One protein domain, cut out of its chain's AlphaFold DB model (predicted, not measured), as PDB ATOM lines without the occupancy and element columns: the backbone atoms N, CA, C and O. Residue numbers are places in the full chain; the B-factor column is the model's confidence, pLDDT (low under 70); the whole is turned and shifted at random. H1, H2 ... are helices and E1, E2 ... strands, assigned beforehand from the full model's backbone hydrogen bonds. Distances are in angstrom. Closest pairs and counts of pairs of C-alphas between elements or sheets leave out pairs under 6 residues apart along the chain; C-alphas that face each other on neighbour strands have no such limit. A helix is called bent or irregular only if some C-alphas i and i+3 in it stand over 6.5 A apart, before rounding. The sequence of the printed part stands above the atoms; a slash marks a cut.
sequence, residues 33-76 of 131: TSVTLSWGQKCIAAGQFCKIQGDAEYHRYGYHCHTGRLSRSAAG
ATOM      1  N   THR A  33     -26.370  33.952  19.169       89.38
ATOM      2  CA  THR A  33     -27.167  33.727  17.976       89.38
ATOM      3  C   THR A  33     -26.203  33.462  16.835       89.38
ATOM      4  O   THR A  33     -25.360  34.305  16.521       89.38
ATOM      5  N   SER A  34     -26.323  32.292  16.217       92.62
ATOM      6  CA  SER A  34     -25.651  32.007  14.954       92.62
ATOM      7  C   SER A  34     -26.273  32.867  13.859       92.62
ATOM      8  O   SER A  34     -27.471  32.776  13.593       92.62
ATOM      9  N   VAL A  35     -25.462  33.716  13.240       91.25
ATOM     10  CA  VAL A  35     -25.868  34.648  12.189       91.25
ATOM     11  C   VAL A  35     -25.018  34.450  10.946       91.25
ATOM     12  O   VAL A  35     -23.839  34.097  11.027       91.25
ATOM     13  N   THR A  36     -25.611  34.723   9.791       95.62
ATOM     14  CA  THR A  36     -24.920  34.712   8.502       95.62
ATOM     15  C   THR A  36     -24.852  36.145   8.009       95.62
ATOM     16  O   THR A  36     -25.886  36.751   7.742       95.62
ATOM     17  N   LEU A  37     -23.645  36.697   7.936       92.62
ATOM     18  CA  LEU A  37     -23.384  38.078   7.531       92.62
ATOM     19  C   LEU A  37     -22.643  38.066   6.187       92.62
ATOM     20  O   LEU A  37     -22.064  37.042   5.813       92.62
ATOM     21  N   SER A  38     -22.598  39.189   5.475       92.06
ATOM     22  CA  SER A  38     -21.939  39.312   4.163       92.06
ATOM     23  C   SER A  38     -20.443  38.974   4.208       92.06
ATOM     24  O   SER A  38     -19.836  38.649   3.194       92.06
ATOM     25  N   TRP A  39     -19.840  39.016   5.400       91.44
ATOM     26  CA  TRP A  39     -18.444  38.648   5.660       91.44
ATOM     27  C   TRP A  39     -18.283  37.295   6.378       91.44
ATOM     28  O   TRP A  39     -17.234  37.037   6.972       91.44
ATOM     29  N   GLY A  40     -19.313  36.449   6.373       94.06
ATOM     30  CA  GLY A  40     -19.267  35.075   6.872       94.06
ATOM     31  C   GLY A  40     -20.184  34.790   8.062       94.06
ATOM     32  O   GLY A  40     -20.857  35.667   8.611       94.06
ATOM     33  N   GLN A  41     -20.204  33.521   8.465       93.06
ATOM     34  CA  GLN A  41     -20.987  33.047   9.604       93.06
ATOM     35  C   GLN A  41     -20.300  33.410  10.922       93.06
ATOM     36  O   GLN A  41     -19.090  33.236  11.079       93.06
ATOM     37  N   LYS A  42     -21.071  33.916  11.884       90.56
ATOM     38  CA  LYS A  42     -20.579  34.293  13.214       90.56
ATOM     39  C   LYS A  42     -21.571  33.881  14.290       90.56
ATOM     40  O   LYS A  42     -22.771  33.876  14.049       90.56
ATOM     41  N   CYS A  43     -21.075  33.597  15.489       91.88
ATOM     42  CA  CYS A  43     -21.924  33.551  16.675       91.88
ATOM     43  C   CYS A  43     -21.827  34.901  17.384       91.88
ATOM     44  O   CYS A  43     -20.729  35.310  17.763       91.88
ATOM     45  N   ILE A  44     -22.946  35.610  17.521       90.00
ATOM     46  CA  ILE A  44     -22.985  36.947  18.121       90.00
ATOM     47  C   ILE A  44     -23.904  36.997  19.341       90.00
ATOM     48  O   ILE A  44     -24.898  36.281  19.418       90.00
ATOM     49  N   ALA A  45     -23.573  37.845  20.309       89.00
ATOM     50  CA  ALA A  45     -24.360  38.065  21.519       89.00
ATOM     51  C   ALA A  45     -24.280  39.538  21.937       89.00
ATOM     52  O   ALA A  45     -23.395  40.267  21.486       89.00
ATOM     53  N   ALA A  46     -25.185  39.976  22.816       85.81
ATOM     54  CA  ALA A  46     -25.118  41.323  23.373       85.81
ATOM     55  C   ALA A  46     -23.779  41.524  24.108       85.81
ATOM     56  O   ALA A  46     -23.251  40.607  24.734       85.81
ATOM     57  N   GLY A  47     -23.213  42.719  23.992       83.31
ATOM     58  CA  GLY A  47     -21.906  43.097  24.513       83.31
ATOM     59  C   GLY A  47     -20.720  42.713  23.624       83.31
ATOM     60  O   GLY A  47     -19.634  43.246  23.846       83.31
ATOM     61  N   GLN A  48     -20.886  41.844  22.620       89.50
ATOM     62  CA  GLN A  48     -19.798  41.476  21.703       89.50
ATOM     63  C   GLN A  48     -19.423  42.634  20.776       89.50
ATOM     64  O   GLN A  48     -20.255  43.486  20.467       89.50
ATOM     65  N   PHE A  49     -18.175  42.645  20.311       90.75
ATOM     66  CA  PHE A  49     -17.733  43.622  19.321       90.75
ATOM     67  C   PHE A  49     -18.456  43.427  17.986       90.75
ATOM     68  O   PHE A  49     -18.703  42.300  17.549       90.75
ATOM     69  N   CYS A  50     -18.751  44.533  17.312       91.19
ATOM     70  CA  CYS A  50     -19.396  44.534  16.007       91.19
ATOM     71  C   CYS A  50     -18.796  45.551  15.053       91.19
ATOM     72  O   CYS A  50     -18.115  46.497  15.447       91.19
ATOM     73  N   LYS A  51     -19.075  45.333  13.768       91.00
ATOM     74  CA  LYS A  51     -18.754  46.277  12.705       91.00
ATOM     75  C   LYS A  51     -19.894  47.279  12.576       91.00
ATOM     76  O   LYS A  51     -20.983  46.880  12.194       91.00
ATOM     77  N   ILE A  52     -19.639  48.562  12.815       85.69
ATOM     78  CA  ILE A  52     -20.672  49.612  12.702       85.69
ATOM     79  C   ILE A  52     -21.296  49.626  11.295       85.69
ATOM     80  O   ILE A  52     -22.507  49.682  11.147       85.69
ATOM     81  N   GLN A  53     -20.489  49.419  10.248       86.94
ATOM     82  CA  GLN A  53     -20.965  49.298   8.859       86.94
ATOM     83  C   GLN A  53     -21.914  48.107   8.614       86.94
ATOM     84  O   GLN A  53     -22.571  48.041   7.583       86.94
ATOM     85  N   GLY A  54     -21.954  47.150   9.540       88.44
ATOM     86  CA  GLY A  54     -22.784  45.953   9.490       88.44
ATOM     87  C   GLY A  54     -24.112  46.067  10.237       88.44
ATOM     88  O   GLY A  54     -24.826  45.070  10.313       88.44
ATOM     89  N   ASP A  55     -24.431  47.234  10.808       86.81
ATOM     90  CA  ASP A  55     -25.618  47.464  11.645       86.81
ATOM     91  C   ASP A  55     -26.919  46.958  11.004       86.81
ATOM     92  O   ASP A  55     -27.650  46.164  11.599       86.81
ATOM     93  N   ALA A  56     -27.124  47.277   9.724       87.38
ATOM     94  CA  ALA A  56     -28.286  46.825   8.963       87.38
ATOM     95  C   ALA A  56     -28.430  45.290   8.907       87.38
ATOM     96  O   ALA A  56     -29.543  44.765   8.938       87.38
ATOM     97  N   GLU A  57     -27.323  44.546   8.847       91.88
ATOM     98  CA  GLU A  57     -27.362  43.080   8.840       91.88
ATOM     99  C   GLU A  57     -27.632  42.507  10.232       91.88
ATOM    100  O   GLU A  57     -28.313  41.487  10.363       91.88
ATOM    101  N   TYR A  58     -27.127  43.163  11.278       90.31
ATOM    102  CA  TYR A  58     -27.396  42.781  12.660       90.31
ATOM    103  C   TYR A  58     -28.874  42.972  13.026       90.31
ATOM    104  O   TYR A  58     -29.422  42.131  13.749       90.31
ATOM    105  N   HIS A  59     -29.547  43.983  12.456       88.69
ATOM    106  CA  HIS A  59     -30.976  44.240  12.675       88.69
ATOM    107  C   HIS A  59     -31.856  43.034  12.329       88.69
ATOM    108  O   HIS A  59     -32.802  42.738  13.058       88.69
ATOM    109  N   ARG A  60     -31.508  42.268  11.283       88.25
ATOM    110  CA  ARG A  60     -32.222  41.032  10.907       88.25
ATOM    111  C   ARG A  60     -32.263  39.999  12.036       88.25
ATOM    112  O   ARG A  60     -33.179  39.184  12.096       88.25
ATOM    113  N   TYR A  61     -31.269  40.025  12.917       88.50
ATOM    114  CA  TYR A  61     -31.120  39.089  14.027       88.50
ATOM    115  C   TYR A  61     -31.464  39.716  15.386       88.50
ATOM    116  O   TYR A  61     -31.200  39.102  16.419       88.50
ATOM    117  N   GLY A  62     -32.046  40.922  15.401       86.31
ATOM    118  CA  GLY A  62     -32.442  41.624  16.625       86.31
ATOM    119  C   GLY A  62     -31.272  42.214  17.415       86.31
ATOM    120  O   GLY A  62     -31.378  42.382  18.634       86.31
ATOM    121  N   TYR A  63     -30.151  42.488  16.744       88.56
ATOM    122  CA  TYR A  63     -28.997  43.157  17.335       88.56
ATOM    123  C   TYR A  63     -28.714  44.492  16.648       88.56
ATOM    124  O   TYR A  63     -28.894  44.607  15.445       88.56
ATOM    125  N   HIS A  64     -28.202  45.461  17.400       88.25
ATOM    126  CA  HIS A  64     -27.810  46.789  16.920       88.25
ATOM    127  C   HIS A  64     -26.336  47.059  17.243       88.25
ATOM    128  O   HIS A  64     -25.852  46.635  18.296       88.25
ATOM    129  N   CYS A  65     -25.625  47.773  16.376       88.31
ATOM    130  CA  CYS A  65     -24.205  48.091  16.464       88.31
ATOM    131  C   CYS A  65     -23.950  49.606  16.390       88.31
ATOM    132  O   CYS A  65     -23.790  50.171  15.313       88.31
ATOM    133  N   HIS A  66     -23.827  50.248  17.551       73.25
ATOM    134  CA  HIS A  66     -23.719  51.711  17.660       73.25
ATOM    135  C   HIS A  66     -22.255  52.140  17.848       73.25
ATOM    136  O   HIS A  66     -21.643  52.743  16.976       73.25
ATOM    137  N   THR A  67     -21.653  51.746  18.976       77.75
ATOM    138  CA  THR A  67     -20.294  52.131  19.409       77.75
ATOM    139  C   THR A  67     -19.275  51.007  19.200       77.75
ATOM    140  O   THR A  67     -18.309  50.857  19.946       77.75
ATOM    141  N   GLY A  68     -19.527  50.141  18.214       86.44
ATOM    142  CA  GLY A  68     -18.740  48.924  18.001       86.44
ATOM    143  C   GLY A  68     -19.063  47.796  18.986       86.44
ATOM    144  O   GLY A  68     -18.314  46.822  19.056       86.44
ATOM    145  N   ARG A  69     -20.182  47.886  19.722       88.38
ATOM    146  CA  ARG A  69     -20.733  46.796  20.541       88.38
ATOM    147  C   ARG A  69     -22.177  46.470  20.177       88.38
ATOM    148  O   ARG A  69     -22.982  47.374  19.961       88.38
ATOM    149  N   LEU A  70     -22.492  45.176  20.161       88.06
ATOM    150  CA  LEU A  70     -23.840  44.675  19.927       88.06
ATOM    151  C   LEU A  70     -24.708  44.887  21.156       88.06
ATOM    152  O   LEU A  70     -24.336  44.481  22.254       88.06
ATOM    153  N   SER A  71     -25.908  45.408  20.978       86.00
ATOM    154  CA  SER A  71     -26.982  45.279  21.961       86.00
ATOM    155  C   SER A  71     -28.125  44.494  21.335       86.00
ATOM    156  O   SER A  71     -28.335  44.557  20.127       86.00
ATOM    157  N   ARG A  72     -28.857  43.711  22.137       78.06
ATOM    158  CA  ARG A  72     -30.186  43.261  21.707       78.06
ATOM    159  C   ARG A  72     -31.132  44.428  21.910       78.06
ATOM    160  O   ARG A  72     -31.032  45.095  22.939       78.06
ATOM    161  N   SER A  73     -32.108  44.590  21.027       62.62
ATOM    162  CA  SER A  73     -33.191  45.571  21.191       62.62
ATOM    163  C   SER A  73     -33.961  45.400  22.522       62.62
ATOM    164  O   SER A  73     -34.687  46.295  22.930       62.62
ATOM    165  N   ALA A  74     -33.764  44.274  23.228       53.31
ATOM    166  CA  ALA A  74     -34.305  43.974  24.558       53.31
ATOM    167  C   ALA A  74     -33.280  44.002  25.724       53.31
ATOM    168  O   ALA A  74     -33.678  43.850  26.875       53.31
ATOM    169  N   ALA A  75     -31.971  44.153  25.473       50.53
ATOM    170  CA  ALA A  75     -30.915  44.036  26.499       50.53
ATOM    171  C   ALA A  75     -30.306  45.381  26.953       50.53
ATOM    172  O   ALA A  75     -29.281  45.390  27.634       50.53
ATOM    173  N   GLY A  76     -30.932  46.508  26.608       51.22
ATOM    174  CA  GLY A  76     -30.818  47.759  27.363       51.22
ATOM    175  C   GLY A  76     -32.042  47.862  28.272       51.22
ATOM    176  O   GLY A  76     -33.131  48.146  27.792       51.22
TER     177      GLY A  76
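This is residues 33 to 76 of the 131 residues of an uncharacterized protein of Actinobacteria bacterium (UniProt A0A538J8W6). Two small two-stranded hairpins, E1 with E2 and E3 with E4, make a compact body in which the short, irregular helix H1 packs on the second hairpin, mainly on E3. The first hairpin lies farther from the middle, and the last residues, 73 to 76, lie toward the opposite end of the longest axis from its turn. The printed part has 44 residues with one named helix and four named strands, in the order E1, E2, H1, E3, E4; each sheet has two antiparallel strands, and the class is mixed, helices and strands. It is compact, with a radius of gyration of the C-alphas of 9.1 A, and spans 26 by 19 by 15 A.

E1, residues 33 to 37, begins with C-alpha 33 at (-27.167, 33.727, 17.976) and is 11.9 A long. E2, residues 40 to 44, is 12.0 A long. H1, residues 52 to 59, is 11.6 A long and irregular: C-alphas 53 and 56 are 7.7 A apart. E3 is residues 63 to 65, and E4, residues 70 to 72, ends with C-alpha 72 at (-30.186, 43.261, 21.707).

The hairpin E1 and E2 is antiparallel at 151 degrees, with N 35 and O 42 within hydrogen-bond range at 2.8 A. The closest C-alphas of E1 and H1 are those of Leu 37 and Glu 57, 6.5 A apart. In H1, 2 of 4 O i to N i+4 pairs are within hydrogen-bond range. H1 and E3 have 8 pairs of C-alphas within 8 A, the closest those of Asp 55 and Cys 65 at 5.1 A. The hairpin E3 and E4 is antiparallel at 146 degrees, with N 64 and O 71 within hydrogen-bond range at 2.9 A. H1 and E4 are near each other, with 6 pairs of C-alphas within 10 A. E1 is apart from E3 and E4, and E2 is apart from E3.

The two C-alphas farthest apart are those of Gly 40 and Gly 76, 26.7 A. The printed part has no cut and no long link. The model's mean pLDDT over the printed part is 85.3; residues 73 to 76 are under 70.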